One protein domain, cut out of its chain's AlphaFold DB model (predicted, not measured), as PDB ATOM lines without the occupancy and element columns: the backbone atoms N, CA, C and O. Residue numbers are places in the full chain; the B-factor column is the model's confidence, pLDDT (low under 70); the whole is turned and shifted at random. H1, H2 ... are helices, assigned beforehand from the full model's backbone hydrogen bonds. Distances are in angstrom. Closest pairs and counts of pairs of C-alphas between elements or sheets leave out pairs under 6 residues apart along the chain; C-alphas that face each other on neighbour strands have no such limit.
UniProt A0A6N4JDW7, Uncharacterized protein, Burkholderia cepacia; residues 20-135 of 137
ATOM      1  N   GLU A  20     478.822 204.204 476.435       81.69
ATOM      2  CA  GLU A  20     479.057 204.919 475.163       81.69
ATOM      3  C   GLU A  20     477.742 205.210 474.431       81.69
ATOM      4  O   GLU A  20     477.507 206.331 473.983       81.69
ATOM      5  N   ARG A  21     476.844 204.217 474.359       85.50
ATOM      6  CA  ARG A  21     475.519 204.392 473.746       85.50
ATOM      7  C   ARG A  21     474.678 205.413 474.504       85.50
ATOM      8  O   ARG A  21     474.062 206.267 473.882       85.50
ATOM      9  N   PHE A  22     474.669 205.345 475.833       88.31
ATOM     10  CA  PHE A  22     473.926 206.284 476.669       88.31
ATOM     11  C   PHE A  22     474.440 207.721 476.518       88.31
ATOM     12  O   PHE A  22     473.647 208.632 476.304       88.31
ATOM     13  N   LEU A  23     475.759 207.926 476.529       82.69
ATOM     14  CA  LEU A  23     476.360 209.239 476.291       82.69
ATOM     15  C   LEU A  23     476.087 209.745 474.870       82.69
ATOM     16  O   LEU A  23     475.779 210.918 474.688       82.69
ATOM     17  N   SER A  24     476.115 208.869 473.865       82.31
ATOM     18  CA  SER A  24     475.725 209.240 472.502       82.31
ATOM     19  C   SER A  24     474.255 209.664 472.413       82.31
ATOM     20  O   SER A  24     473.937 210.584 471.662       82.31
ATOM     21  N   LEU A  25     473.360 209.023 473.174       87.06
ATOM     22  CA  LEU A  25     471.953 209.423 473.253       87.06
ATOM     23  C   LEU A  25     471.798 210.784 473.936       87.06
ATOM     24  O   LEU A  25     471.045 211.612 473.436       87.06
ATOM     25  N   ILE A  26     472.531 211.047 475.025       86.12
ATOM     26  CA  ILE A  26     472.527 212.365 475.681       86.12
ATOM     27  C   ILE A  26     473.054 213.438 474.726       86.12
ATOM     28  O   ILE A  26     472.457 214.509 474.624       86.12
ATOM     29  N   ALA A  27     474.126 213.152 473.982       83.31
ATOM     30  CA  ALA A  27     474.656 214.072 472.979       83.31
ATOM     31  C   ALA A  27     473.602 214.409 471.913       83.31
ATOM     32  O   ALA A  27     473.351 215.579 471.644       83.31
ATOM     33  N   GLY A  28     472.912 213.402 471.369       81.81
ATOM     34  CA  GLY A  28     471.829 213.626 470.409       81.81
ATOM     35  C   GLY A  28     470.646 214.399 471.003       81.81
ATOM     36  O   GLY A  28     470.188 215.377 470.419       81.81
ATOM     37  N   ALA A  29     470.170 214.002 472.185       85.69
ATOM     38  CA  ALA A  29     469.019 214.628 472.836       85.69
ATOM     39  C   ALA A  29     469.293 216.079 473.257       85.69
ATOM     40  O   ALA A  29     468.409 216.925 473.167       85.69
ATOM     41  N   SER A  30     470.522 216.385 473.675       84.81
ATOM     42  CA  SER A  30     470.923 217.745 474.050       84.81
ATOM     43  C   SER A  30     471.027 218.697 472.857       84.81
ATOM     44  O   SER A  30     470.915 219.900 473.048       84.81
ATOM     45  N   LEU A  31     471.134 218.211 471.615       85.12
ATOM     46  CA  LEU A  31     471.066 219.089 470.441       85.12
ATOM     47  C   LEU A  31     469.653 219.623 470.174       85.12
ATOM     48  O   LEU A  31     469.517 220.695 469.591       85.12
ATOM     49  N   ILE A  32     468.605 218.928 470.624       84.88
ATOM     50  CA  ILE A  32     467.209 219.344 470.416       84.88
ATOM     51  C   ILE A  32     466.955 220.760 470.964       84.88
ATOM     52  O   ILE A  32     466.545 221.618 470.184       84.88
ATOM     53  N   PRO A  33     467.225 221.067 472.249       81.81
ATOM     54  CA  PRO A  33     467.029 222.419 472.768       81.81
ATOM     55  C   PRO A  33     467.930 223.462 472.090       81.81
ATOM     56  O   PRO A  33     467.482 224.586 471.894       81.81
ATOM     57  N   VAL A  34     469.154 223.107 471.674       83.19
ATOM     58  CA  VAL A  34     470.049 224.014 470.921       83.19
ATOM     59  C   VAL A  34     469.404 224.429 469.600       83.19
ATOM     60  O   VAL A  34     469.331 225.617 469.290       83.19
ATOM     61  N   VAL A  35     468.893 223.454 468.846       82.75
ATOM     62  CA  VAL A  35     468.222 223.683 467.562       82.75
ATOM     63  C   VAL A  35     466.954 224.504 467.754       82.75
ATOM     64  O   VAL A  35     466.756 225.471 467.028       82.75
ATOM     65  N   VAL A  36     466.124 224.164 468.743       81.50
ATOM     66  CA  VAL A  36     464.871 224.884 469.012       81.50
ATOM     67  C   VAL A  36     465.147 226.348 469.342       81.50
ATOM     68  O   VAL A  36     464.556 227.225 468.723       81.50
ATOM     69  N   VAL A  37     466.075 226.623 470.261       81.62
ATOM     70  CA  VAL A  37     466.417 227.989 470.682       81.62
ATOM     71  C   VAL A  37     466.988 228.813 469.520       81.62
ATOM     72  O   VAL A  37     466.646 229.987 469.378       81.62
ATOM     73  N   GLN A  38     467.795 228.199 468.649       80.00
ATOM     74  CA  GLN A  38     468.298 228.859 467.440       80.00
ATOM     75  C   GLN A  38     467.182 229.111 466.415       80.00
ATOM     76  O   GLN A  38     467.069 230.217 465.892       80.00
ATOM     77  N   MET A  39     466.303 228.131 466.176       78.69
ATOM     78  CA  MET A  39     465.174 228.250 465.240       78.69
ATOM     79  C   MET A  39     464.242 229.409 465.538       78.69
ATOM     80  O   MET A  39     463.706 230.021 464.614       78.69
ATOM     81  N   VAL A  40     464.064 229.715 466.815       75.44
ATOM     82  CA  VAL A  40     463.182 230.788 467.267       75.44
ATOM     83  C   VAL A  40     463.923 232.115 467.482       75.44
ATOM     84  O   VAL A  40     463.326 233.075 467.943       75.44
ATOM     85  N   GLU A  41     465.215 232.178 467.143       75.19
ATOM     86  CA  GLU A  41     466.075 233.361 467.296       75.19
ATOM     87  C   GLU A  41     466.167 233.896 468.741       75.19
ATOM     88  O   GLU A  41     466.429 235.069 468.984       75.19
ATOM     89  N   ALA A  42     466.022 233.019 469.737       74.56
ATOM     90  CA  ALA A  42     466.081 233.412 471.147       74.56
ATOM     91  C   ALA A  42     467.514 233.669 471.668       74.56
ATOM     92  O   ALA A  42     467.698 234.027 472.831       74.56
ATOM     93  N   VAL A  43     468.545 233.458 470.840       73.75
ATOM     94  CA  VAL A  43     469.968 233.627 471.187       73.75
ATOM     95  C   VAL A  43     470.698 234.380 470.058       73.75
ATOM     96  O   VAL A  43     470.368 234.180 468.887       73.75
ATOM     97  N   PRO A  44     471.669 235.268 470.358       73.00
ATOM     98  CA  PRO A  44     472.419 236.029 469.348       73.00
ATOM     99  C   PRO A  44     473.287 235.159 468.419       73.00
ATOM    100  O   PRO A  44     473.623 234.021 468.734       73.00
ATOM    101  N   ALA A  45     473.624 235.684 467.232       71.31
ATOM    102  CA  ALA A  45     474.175 234.883 466.122       71.31
ATOM    103  C   ALA A  45     475.599 234.398 466.384       71.31
ATOM    104  O   ALA A  45     476.006 233.358 465.875       71.31
ATOM    105  N   HIS A  46     476.322 235.155 467.200       78.75
ATOM    106  CA  HIS A  46     477.694 234.893 467.604       78.75
ATOM    107  C   HIS A  46     477.778 234.645 469.109       78.75
ATOM    108  O   HIS A  46     478.786 234.955 469.735       78.75
ATOM    109  N   ALA A  47     476.700 234.124 469.710       79.44
ATOM    110  CA  ALA A  47     476.599 233.966 471.154       79.44
ATOM    111  C   ALA A  47     477.793 233.197 471.731       79.44
ATOM    112  O   ALA A  47     478.361 233.606 472.743       79.44
ATOM    113  N   LEU A  48     478.214 232.108 471.078       80.69
ATOM    114  CA  LEU A  48     479.308 231.294 471.586       80.69
ATOM    115  C   LEU A  48     480.665 231.978 471.393       80.69
ATOM    116  O   LEU A  48     481.483 231.951 472.312       80.69
ATOM    117  N   GLN A  49     480.898 232.616 470.243       83.44
ATOM    118  CA  GLN A  49     482.108 233.407 470.007       83.44
ATOM    119  C   GLN A  49     482.235 234.565 471.013       83.44
ATOM    120  O   GLN A  49     483.255 234.675 471.695       83.44
ATOM    121  N   GLU A  50     481.191 235.382 471.158       82.94
ATOM    122  CA  GLU A  50     481.152 236.529 472.070       82.94
ATOM    123  C   GLU A  50     481.323 236.091 473.530       82.94
ATOM    124  O   GLU A  50     482.065 236.717 474.291       82.94
ATOM    125  N   ALA A  51     480.706 234.972 473.930       81.88
ATOM    126  CA  ALA A  51     480.867 234.425 475.274       81.88
ATOM    127  C   ALA A  51     482.299 233.944 475.552       81.88
ATOM    128  O   ALA A  51     482.804 234.124 476.664       81.88
ATOM    129  N   LEU A  52     482.968 233.335 474.568       82.75
ATOM    130  CA  LEU A  52     484.354 232.874 474.706       82.75
ATOM    131  C   LEU A  52     485.345 234.042 474.717       82.75
ATOM    132  O   LEU A  52     486.282 234.038 475.520       82.75
ATOM    133  N   GLN A  53     485.096 235.067 473.901       82.62
ATOM    134  CA  GLN A  53     485.862 236.309 473.912       82.62
ATOM    135  C   GLN A  53     485.713 237.032 475.260       82.62
ATOM    136  O   GLN A  53     486.711 237.381 475.890       82.62
ATOM    137  N   GLY A  54     484.481 237.166 475.762       80.88
ATOM    138  CA  GLY A  54     484.187 237.791 477.055       80.88
ATOM    139  C   GLY A  54     484.752 237.035 478.263       80.88
ATOM    140  O   GLY A  54     485.041 237.645 479.289       80.88
ATOM    141  N   ARG A  55     484.968 235.717 478.151       80.75
ATOM    142  CA  ARG A  55     485.627 234.896 479.185       80.75
ATOM    143  C   ARG A  55     487.155 234.862 479.085       80.75
ATOM    144  O   ARG A  55     487.783 234.143 479.858       80.75
ATOM    145  N   GLY A  56     487.758 235.612 478.159       78.81
ATOM    146  CA  GLY A  56     489.212 235.647 477.994       78.81
ATOM    147  C   GLY A  56     489.791 234.326 477.481       78.81
ATOM    148  O   GLY A  56     490.922 233.982 477.818       78.81
ATOM    149  N   MET A  57     489.029 233.579 476.672       77.19
ATOM    150  CA  MET A  57     489.461 232.321 476.050       77.19
ATOM    151  C   MET A  57     489.649 232.479 474.526       77.19
ATOM    152  O   MET A  57     488.962 231.811 473.751       77.19
ATOM    153  N   PRO A  58     490.587 233.330 474.062       72.38
ATOM    154  CA  PRO A  58     490.758 233.629 472.637       72.38
ATOM    155  C   PRO A  58     491.193 232.406 471.818       72.38
ATOM    156  O   PRO A  58     490.864 232.290 470.642       72.38
ATOM    157  N   SER A  59     491.871 231.434 472.435       78.69
ATOM    158  CA  SER A  59     492.255 230.179 471.771       78.69
ATOM    159  C   SER A  59     491.059 229.307 471.373       78.69
ATOM    160  O   SER A  59     491.191 228.457 470.495       78.69
ATOM    161  N   LEU A  60     489.896 229.512 471.999       78.62
ATOM    162  CA  LEU A  60     488.661 228.782 471.711       78.62
ATOM    163  C   LEU A  60     487.707 229.579 470.814       78.62
ATOM    164  O   LEU A  60     486.697 229.035 470.376       78.62
ATOM    165  N   GLU A  61     488.030 230.833 470.488       81.25
ATOM    166  CA  GLU A  61     487.175 231.710 469.681       81.25
ATOM    167  C   GLU A  61     486.876 231.106 468.301       81.25
ATOM    168  O   GLU A  61     485.726 231.085 467.864       81.25
ATOM    169  N   ALA A  62     487.886 230.518 467.652       83.94
ATOM    170  CA  ALA A  62     487.723 229.847 466.362       83.94
ATOM    171  C   ALA A  62     486.747 228.657 466.431       83.94
ATOM    172  O   ALA A  62     486.007 228.402 465.481       83.94
ATOM    173  N   ILE A  63     486.720 227.945 467.563       83.56
ATOM    174  CA  ILE A  63     485.782 226.840 467.804       83.56
ATOM    175  C   ILE A  63     484.376 227.398 468.027       83.56
ATOM    176  O   ILE A  63     483.422 226.878 467.447       83.56
ATOM    177  N   GLY A  64     484.255 228.480 468.801       81.69
ATOM    178  CA  GLY A  64     483.004 229.217 468.977       81.69
ATOM    179  C   GLY A  64     482.392 229.631 467.641       81.69
ATOM    180  O   GLY A  64     481.261 229.266 467.335       81.69
ATOM    181  N   MET A  65     483.194 230.280 466.796       84.75
ATOM    182  CA  MET A  65     482.798 230.716 465.458       84.75
ATOM    183  C   MET A  65     482.384 229.549 464.550       84.75
ATOM    184  O   MET A  65     481.423 229.660 463.789       84.75
ATOM    185  N   ALA A  66     483.102 228.422 464.601       85.62
ATOM    186  CA  ALA A  66     482.762 227.245 463.808       85.62
ATOM    187  C   ALA A  66     481.403 226.661 464.215       85.62
ATOM    188  O   ALA A  66     480.590 226.339 463.349       85.62
ATOM    189  N   ILE A  67     481.141 226.564 465.519       83.50
ATOM    190  CA  ILE A  67     479.864 226.081 466.049       83.50
ATOM    191  C   ILE A  67     478.735 227.047 465.675       83.50
ATOM    192  O   ILE A  67     477.718 226.607 465.142       83.50
ATOM    193  N   ASP A  68     478.932 228.354 465.858       84.25
ATOM    194  CA  ASP A  68     477.937 229.365 465.487       84.25
ATOM    195  C   ASP A  68     477.593 229.290 463.985       84.25
ATOM    196  O   ASP A  68     476.420 229.333 463.610       84.25
ATOM    197  N   ARG A  69     478.578 229.044 463.106       84.56
ATOM    198  CA  ARG A  69     478.335 228.818 461.667       84.56
ATOM    199  C   ARG A  69     477.526 227.561 461.358       84.56
ATOM    200  O   ARG A  69     476.750 227.582 460.407       84.56
ATOM    201  N   VAL A  70     477.703 226.479 462.115       84.81
ATOM    202  CA  VAL A  70     476.928 225.238 461.922       84.81
ATOM    203  C   VAL A  70     475.447 225.473 462.218       84.81
ATOM    204  O   VAL A  70     474.592 224.934 461.518       84.81
ATOM    205  N   PHE A  71     475.138 226.301 463.218       82.50
ATOM    206  CA  PHE A  71     473.760 226.597 463.613       82.50
ATOM    207  C   PHE A  71     473.151 227.813 462.900       82.50
ATOM    208  O   PHE A  71     471.929 227.958 462.906       82.50
ATOM    209  N   ALA A  72     473.955 228.645 462.229       82.19
ATOM    210  CA  ALA A  72     473.487 229.828 461.505       82.19
ATOM    211  C   ALA A  72     472.322 229.570 460.521       82.19
ATOM    212  O   ALA A  72     471.380 230.361 460.537       82.19
ATOM    213  N   PRO A  73     472.292 228.480 459.720       82.31
ATOM    214  CA  PRO A  73     471.181 228.216 458.798       82.31
ATOM    215  C   PRO A  73     469.849 227.922 459.492       82.31
ATOM    216  O   PRO A  73     468.795 228.018 458.872       82.31
ATOM    217  N   LEU A  74     469.891 227.514 460.761       78.56
ATOM    218  CA  LEU A  74     468.697 227.183 461.531       78.56
ATOM    219  C   LEU A  74     468.072 228.424 462.154       78.56
ATOM    220  O   LEU A  74     466.925 228.366 462.571       78.56
ATOM    221  N   ARG A  75     468.801 229.538 462.214       76.94
ATOM    222  CA  ARG A  75     468.395 230.745 462.921       76.94
ATOM    223  C   ARG A  75     467.138 231.373 462.307       76.94
ATOM    224  O   ARG A  75     467.087 231.608 461.104       76.94
ATOM    225  N   GLY A  76     466.125 231.642 463.134       70.38
ATOM    226  CA  GLY A  76     464.902 232.352 462.720       70.38
ATOM    227  C   GLY A  76     463.945 231.565 461.811       70.38
ATOM    228  O   GLY A  76     462.895 232.084 461.429       70.38
ATOM    229  N   VAL A  77     464.241 230.298 461.495       73.12
ATOM    230  CA  VAL A  77     463.399 229.444 460.632       73.12
ATOM    231  C   VAL A  77     461.970 229.297 461.179       73.12
ATOM    232  O   VAL A  77     461.002 229.277 460.414       73.12
ATOM    233  N   ALA A  78     461.804 229.239 462.502       63.22
ATOM    234  CA  ALA A  78     460.483 229.144 463.122       63.22
ATOM    235  C   ALA A  78     459.744 230.495 463.155       63.22
ATOM    236  O   ALA A  78     458.519 230.519 463.050       63.22
ATOM    237  N   GLY A  79     460.473 231.615 463.226       57.12
ATOM    238  CA  GLY A  79     459.897 232.963 463.156       57.12
ATOM    239  C   GLY A  79     459.286 233.285 461.788       57.12
ATOM    240  O   GLY A  79     458.280 233.982 461.713       57.12
ATOM    241  N   ILE A  80     459.832 232.704 460.712       57.72
ATOM    242  CA  ILE A  80     459.304 232.851 459.343       57.72
ATOM    243  C   ILE A  80     457.955 232.137 459.169       57.72
ATOM    244  O   ILE A  80     457.118 232.571 458.381       57.72
ATOM    245  N   SER A  81     457.737 231.034 459.889       57.91
ATOM    246  CA  SER A  81     456.592 230.143 459.665       57.91
ATOM    247  C   SER A  81     455.466 230.282 460.691       57.91
ATOM    248  O   SER A  81     454.355 229.834 460.409       57.91
ATOM    249  N   ASN A  82     455.700 230.890 461.863       59.22
ATOM    250  CA  ASN A  82     454.666 230.981 462.893       59.22
ATOM    251  C   ASN A  82     454.832 232.192 463.836       59.22
ATOM    252  O   ASN A  82     455.667 232.196 464.743       59.22
ATOM    253  N   SER A  83     453.973 233.201 463.675       58.09
ATOM    254  CA  SER A  83     453.980 234.442 464.470       58.09
ATOM    255  C   SER A  83     453.697 234.234 465.965       58.09
ATOM    256  O   SER A  83     454.139 235.033 466.787       58.09
ATOM    257  N   GLN A  84     453.025 233.141 466.349       60.50
ATOM    258  CA  GLN A  84     452.813 232.794 467.761       60.50
ATOM    259  C   GLN A  84     454.112 232.386 468.464       60.50
ATOM    260  O   GLN A  84     454.268 232.623 469.658       60.50
ATOM    261  N   ILE A  85     455.061 231.799 467.729       59.19
ATOM    262  CA  ILE A  85     456.354 231.383 468.279       59.19
ATOM    263  C   ILE A  85     457.234 232.611 468.531       59.19
ATOM    264  O   ILE A  85     457.857 232.696 469.585       59.19
ATOM    265  N   ALA A  86     457.213 233.593 467.626       57.88
ATOM    266  CA  ALA A  86     457.917 234.863 467.808       57.88
ATOM    267  C   ALA A  86     457.459 235.605 469.082       57.88
ATOM    268  O   ALA A  86     458.292 236.081 469.848       57.88
ATOM    269  N   ALA A  87     456.152 235.608 469.371       59.88
ATOM    270  CA  ALA A  87     455.608 236.222 470.587       59.88
ATOM    271  C   ALA A  87     456.043 235.502 471.880       59.88
ATOM    272  O   ALA A  87     456.277 236.142 472.900       59.88
ATOM    273  N   VAL A  88     456.180 234.170 471.865       58.84
ATOM    274  CA  VAL A  88     456.644 233.397 473.037       58.84
ATOM    275  C   VAL A  88     458.134 233.619 473.308       58.84
ATOM    276  O   VAL A  88     458.548 233.664 474.466       58.84
ATOM    277  N   VAL A  89     458.937 233.792 472.258       58.03
ATOM    278  CA  VAL A  89     460.363 234.137 472.374       58.03
ATOM    279  C   VAL A  89     460.554 235.493 473.029       58.03
ATOM    280  O   VAL A  89     461.427 235.634 473.875       58.03
ATOM    281  N   GLU A  90     459.702 236.458 472.694       57.75
ATOM    282  CA  GLU A  90     459.736 237.795 473.285       57.75
ATOM    283  C   GLU A  90     459.446 237.772 474.802       57.75
ATOM    284  O   GLU A  90     459.960 238.601 475.552       57.75
ATOM    285  N   VAL A  91     458.682 236.777 475.282       57.50
ATOM    286  CA  VAL A  91     458.383 236.566 476.714       57.50
ATOM    287  C   VAL A  91     459.493 235.790 477.437       57.50
ATOM    288  O   VAL A  91     459.694 235.960 478.644       57.50
ATOM    289  N   ALA A  92     460.240 234.937 476.735       58.59
ATOM    290  CA  ALA A  92     461.361 234.216 477.321       58.59
ATOM    291  C   ALA A  92     462.540 235.177 477.533       58.59
ATOM    292  O   ALA A  92     463.178 235.615 476.585       58.59
ATOM    293  N   SER A  93     462.869 235.491 478.791       60.09
ATOM    294  CA  SER A  93     464.033 236.341 479.083       60.09
ATOM    295  C   SER A  93     465.290 235.815 478.366       60.09
ATOM    296  O   SER A  93     465.630 234.634 478.499       60.09
ATOM    297  N   ASN A  94     466.005 236.690 477.650       65.88
ATOM    298  CA  ASN A  94     467.225 236.352 476.895       65.88
ATOM    299  C   ASN A  94     468.259 235.565 477.731       65.88
ATOM    300  O   ASN A  94     469.020 234.750 477.201       65.88
ATOM    301  N   GLY A  95     468.267 235.765 479.055       69.00
ATOM    302  CA  GLY A  95     469.119 235.028 479.991       69.00
ATOM    303  C   GLY A  95     468.771 233.540 480.114       69.00
ATOM    304  O   GLY A  95     469.676 232.705 480.127       69.00
ATOM    305  N   ALA A  96     467.484 233.184 480.151       76.69
ATOM    306  CA  ALA A  96     467.045 231.790 480.235       76.69
ATOM    307  C   ALA A  96     467.344 231.024 478.937       76.69
ATOM    308  O   ALA A  96     467.871 229.913 478.987       76.69
ATOM    309  N   ALA A  97     467.087 231.641 477.780       77.19
ATOM    310  CA  ALA A  97     467.397 231.054 476.477       77.19
ATOM    311  C   ALA A  97     468.905 230.807 476.304       77.19
ATOM    312  O   ALA A  97     469.320 229.717 475.904       77.19
ATOM    313  N   SER A  98     469.731 231.777 476.708       78.25
ATOM    314  CA  SER A  98     471.192 231.638 476.703       78.25
ATOM    315  C   SER A  98     471.670 230.527 477.644       78.25
ATOM    316  O   SER A  98     472.520 229.722 477.269       78.25
ATOM    317  N   ALA A  99     471.104 230.425 478.852       81.44
ATOM    318  CA  ALA A  99     471.448 229.364 479.800       81.44
ATOM    319  C   ALA A  99     471.091 227.965 479.267       81.44
ATOM    320  O   ALA A  99     471.898 227.042 479.389       81.44
ATOM    321  N   VAL A 100     469.921 227.816 478.635       83.81
ATOM    322  CA  VAL A 100     469.501 226.564 477.983       83.81
ATOM    323  C   VAL A 100     470.437 226.217 476.827       83.81
ATOM    324  O   VAL A 100     470.896 225.080 476.748       83.81
ATOM    325  N   TYR A 101     470.777 227.189 475.977       84.38
ATOM    326  CA  TYR A 101     471.692 227.001 474.851       84.38
ATOM    327  C   TYR A 101     473.078 226.524 475.306       84.38
ATOM    328  O   TYR A 101     473.549 225.471 474.872       84.38
ATOM    329  N   TYR A 102     473.716 227.243 476.236       84.31
ATOM    330  CA  TYR A 102     475.042 226.867 476.733       84.31
ATOM    331  C   TYR A 102     475.025 225.568 477.537       84.31
ATOM    332  O   TYR A 102     475.938 224.755 477.395       84.31
ATOM    333  N   GLY A 103     474.000 225.353 478.365       85.69
ATOM    334  CA  GLY A 103     473.852 224.126 479.147       85.69
ATOM    335  C   GLY A 103     473.711 222.900 478.250       85.69
ATOM    336  O   GLY A 103     474.386 221.891 478.455       85.69
ATOM    337  N   ALA A 104     472.897 223.005 477.203       87.19
ATOM    338  CA  ALA A 104     472.711 221.946 476.228       87.19
ATOM    339  C   ALA A 104     473.983 221.664 475.407       87.19
ATOM    340  O   ALA A 104     474.361 220.503 475.245       87.19
ATOM    341  N   LEU A 105     474.704 222.703 474.972       85.44
ATOM    342  CA  LEU A 105     476.000 222.543 474.300       85.44
ATOM    343  C   LEU A 105     477.050 221.888 475.206       85.44
ATOM    344  O   LEU A 105     477.746 220.972 474.772       85.44
ATOM    345  N   MET A 106     477.139 222.307 476.470       88.19
ATOM    346  CA  MET A 106     478.026 221.697 477.466       88.19
ATOM    347  C   MET A 106     477.709 220.214 477.674       88.19
ATOM    348  O   MET A 106     478.624 219.391 477.703       88.19
ATOM    349  N   LEU A 107     476.426 219.852 477.772       87.12
ATOM    350  CA  LEU A 107     476.003 218.455 477.888       87.12
ATOM    351  C   LEU A 107     476.359 217.642 476.641       87.12
ATOM    352  O   LEU A 107     476.822 216.507 476.776       87.12
ATOM    353  N   CYS A 108     476.202 218.219 475.449       86.94
ATOM    354  CA  CYS A 108     476.564 217.574 474.190       86.94
ATOM    355  C   CYS A 108     478.071 217.304 474.117       86.94
ATOM    356  O   CYS A 108     478.498 216.154 473.987       86.94
ATOM    357  N   VAL A 109     478.885 218.349 474.294       86.69
ATOM    358  CA  VAL A 109     480.351 218.259 474.244       86.69
ATOM    359  C   VAL A 109     480.882 217.336 475.338       86.69
ATOM    360  O   VAL A 109     481.708 216.469 475.058       86.69
ATOM    361  N   GLY A 110     480.378 217.461 476.568       84.62
ATOM    362  CA  GLY A 110     480.768 216.600 477.684       84.62
ATOM    363  C   GLY A 110     480.434 215.129 477.435       84.62
ATOM    364  O   GLY A 110     481.254 214.251 477.707       84.62
ATOM    365  N   SER A 111     479.269 214.847 476.846       85.06
ATOM    366  CA  SER A 111     478.864 213.475 476.526       85.06
ATOM    367  C   SER A 111     479.688 212.881 475.383       85.06
ATOM    368  O   SER A 111     480.100 211.723 475.464       85.06
ATOM    369  N   LEU A 112     480.001 213.675 474.353       84.50
ATOM    370  CA  LEU A 112     480.901 213.265 473.271       84.50
ATOM    371  C   LEU A 112     482.312 212.986 473.794       84.50
ATOM    372  O   LEU A 112     482.874 211.936 473.486       84.50
ATOM    373  N   ALA A 113     482.857 213.873 474.628       87.56
ATOM    374  CA  ALA A 113     484.166 213.687 475.246       87.56
ATOM    375  C   ALA A 113     484.202 212.423 476.120       87.56
ATOM    376  O   ALA A 113     485.131 211.622 476.011       87.56
ATOM    377  N   GLY A 114     483.166 212.195 476.933       84.94
ATOM    378  CA  GLY A 114     483.040 210.982 477.742       84.94
ATOM    379  C   GLY A 114     482.960 209.710 476.892       84.94
ATOM    380  O   GLY A 114     483.661 208.737 477.171       84.94
ATOM    381  N   SER A 115     482.166 209.727 475.818       84.31
ATOM    382  CA  SER A 115     482.056 208.598 474.887       84.31
ATOM    383  C   SER A 115     483.393 208.318 474.188       84.31
ATOM    384  O   SER A 115     483.836 207.171 474.138       84.31
ATOM    385  N   ALA A 116     484.099 209.364 473.749       85.88
ATOM    386  CA  ALA A 116     485.422 209.251 473.140       85.88
ATOM    387  C   ALA A 116     486.461 208.676 474.115       85.88
ATOM    388  O   ALA A 116     487.207 207.771 473.747       85.88
ATOM    389  N   MET A 117     486.482 209.124 475.376       88.31
ATOM    390  CA  MET A 117     487.373 208.557 476.396       88.31
ATOM    391  C   MET A 117     487.093 207.071 476.648       88.31
ATOM    392  O   MET A 117     488.029 206.285 476.806       88.31
ATOM    393  N   LEU A 118     485.821 206.663 476.681       85.38
ATOM    394  CA  LEU A 118     485.449 205.252 476.824       85.38
ATOM    395  C   LEU A 118     485.865 204.431 475.600       85.38
ATOM    396  O   LEU A 118     486.425 203.347 475.767       85.38
ATOM    397  N   ALA A 119     485.674 204.969 474.394       83.69
ATOM    398  CA  ALA A 119     486.129 204.346 473.158       83.69
ATOM    399  C   ALA A 119     487.658 204.170 473.143       83.69
ATOM    400  O   ALA A 119     488.141 203.068 472.891       83.69
ATOM    401  N   MET A 120     488.422 205.196 473.532       85.81
ATOM    402  CA  MET A 120     489.882 205.107 473.658       85.81
ATOM    403  C   MET A 120     490.306 204.066 474.700       85.81
ATOM    404  O   MET A 120     491.218 203.280 474.451       85.81
ATOM    405  N   ARG A 121     489.633 204.000 475.858       84.75
ATOM    406  CA  ARG A 121     489.905 202.965 476.874       84.75
ATOM    407  C   ARG A 121     489.599 201.558 476.359       84.75
ATOM    408  O   ARG A 121     490.323 200.622 476.700       84.75
ATOM    409  N   ARG A 122     488.536 201.389 475.567       79.69
ATOM    410  CA  ARG A 122     488.192 200.120 474.904       79.69
ATOM    411  C   ARG A 122     489.298 199.705 473.932       79.69
ATOM    412  O   ARG A 122     489.742 198.558 473.988       79.69
ATOM    413  N   ASP A 123     489.808 200.642 473.139       80.44
ATOM    414  CA  ASP A 123     490.911 200.391 472.207       80.44
ATOM    415  C   ASP A 123     492.231 200.084 472.931       80.44
ATOM    416  O   ASP A 123     492.914 199.122 472.583       80.44
ATOM    417  N   GLN A 124     492.560 200.804 474.009       80.19
ATOM    418  CA  GLN A 124     493.743 200.519 474.830       80.19
ATOM    419  C   GLN A 124     493.703 199.113 475.445       80.19
ATOM    420  O   GLN A 124     494.700 198.396 475.386       80.19
ATOM    421  N   LYS A 125     492.550 198.680 475.983       76.94
ATOM    422  CA  LYS A 125     492.375 197.315 476.518       76.94
ATOM    423  C   LYS A 125     492.557 196.235 475.446       76.94
ATOM    424  O   LYS A 125     493.099 195.172 475.739       76.94
ATOM    425  N   ARG A 126     492.132 196.496 474.205       69.56
ATOM    426  CA  ARG A 126     492.358 195.585 473.069       69.56
ATOM    427  C   ARG A 126     493.850 195.432 472.784       69.56
ATOM    428  O   ARG A 126     494.325 194.314 472.607       69.56
ATOM    429  N   VAL A 127     494.583 196.545 472.744       70.12
ATOM    430  CA  VAL A 127     496.029 196.543 472.478       70.12
ATOM    431  C   VAL A 127     496.787 195.787 473.571       70.12
ATOM    432  O   VAL A 127     497.621 194.943 473.253       70.12
ATOM    433  N   THR A 128     496.466 196.015 474.849       70.81
ATOM    434  CA  THR A 128     497.143 195.325 475.960       70.81
ATOM    435  C   THR A 128     496.824 193.832 476.017       70.81
ATOM    436  O   THR A 128     497.743 193.039 476.208       70.81
ATOM    437  N   SER A 129     495.569 193.425 475.782       61.62
ATOM    438  CA  SER A 129     495.192 192.004 475.688       61.62
ATOM    439  C   SER A 129     495.970 191.283 474.583       61.62
ATOM    440  O   SER A 129     496.482 190.191 474.805       61.62
ATOM    441  N   ARG A 130     496.125 191.920 473.413       61.00
ATOM    442  CA  ARG A 130     496.884 191.369 472.277       61.00
ATOM    443  C   ARG A 130     498.377 191.212 472.573       61.00
ATOM    444  O   ARG A 130     498.985 190.250 472.123       61.00
ATOM    445  N   MET A 131     498.974 192.140 473.325       60.12
ATOM    446  CA  MET A 131     500.374 192.027 473.759       60.12
ATOM    447  C   MET A 131     500.580 190.947 474.829       60.12
ATOM    448  O   MET A 131     501.665 190.377 474.896       60.12
ATOM    449  N   GLY A 132     499.571 190.689 475.667       58.38
ATOM    450  CA  GLY A 132     499.586 189.606 476.654       58.38
ATOM    451  C   GLY A 132     499.538 188.227 475.999       58.38
ATOM    452  O   GLY A 132     500.383 187.391 476.305       58.38
ATOM    453  N   ASP A 133     498.629 188.032 475.036       55.03
ATOM    454  CA  ASP A 133     498.519 186.783 474.262       55.03
ATOM    455  C   ASP A 133     499.747 186.510 473.384       55.03
ATOM    456  O   ASP A 133     500.093 185.362 473.147       55.03
ATOM    457  N   ALA A 134     500.451 187.545 472.918       53.53
ATOM    458  CA  ALA A 134     501.678 187.367 472.140       53.53
ATOM    459  C   ALA A 134     502.898 186.942 472.987       53.53
ATOM    460  O   ALA A 134     503.908 186.535 472.423       53.53
ATOM    461  N   ARG A 135     502.841 187.063 474.325       52.38
ATOM    462  CA  ARG A 135     503.937 186.683 475.243       52.38
ATOM    463  C   ARG A 135     503.763 185.299 475.875       52.38
ATOM    464  O   ARG A 135     504.635 184.884 476.631       52.38
TER     465      ARG A 135
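What this domain is: This is residues 20 to 135 of the 137 residues of an uncharacterized protein of Burkholderia cepacia (UniProt A0A6N4JDW7). Two long helices, H1 and H6, lie side by side, and residues 120 to 135, mostly H6, stick out as an arm. At the end of H1, its last residue, Met 39, meets H4 and residues 71 to 74 of H3, while H2 folds back along H3 as a hairpin and is apart from H1. The 116 printed residues hold H1 to H6 in chain order and no named strand: all helix, loose, radius of gyration of the C-alphas 19.0 A, spans 69 by 31 by 22 A.

How they stand to each other: H1, residues 20 to 39, touches H6, residues 94 to 133, opposite ways at a shallow tilt of 23 degrees; closest C-alphas, Ala 27 and Cys 108, 4.2 A. H2, residues 47 to 54, touches H3, residues 58 to 74; closest C-alphas, Gln 49 and Gly 64, 4.4 A. H4, residues 77 to 81, touches H5, residues 83 to 91, only at the corner. H4 has 0 of 1 O i to N i+4 and 1 of 2 O i to N i+3 pairs within hydrogen-bond range.

Where its parts are: H1 begins at (479.057, 204.919, 475.163), 28.9 A long; H6, 58.7 A, ends at (498.519, 186.783, 474.262).

The domain as a whole: The printed part has no cut. pLDDT is under 70 in residues 78 to 95, 126 and 129 to 135.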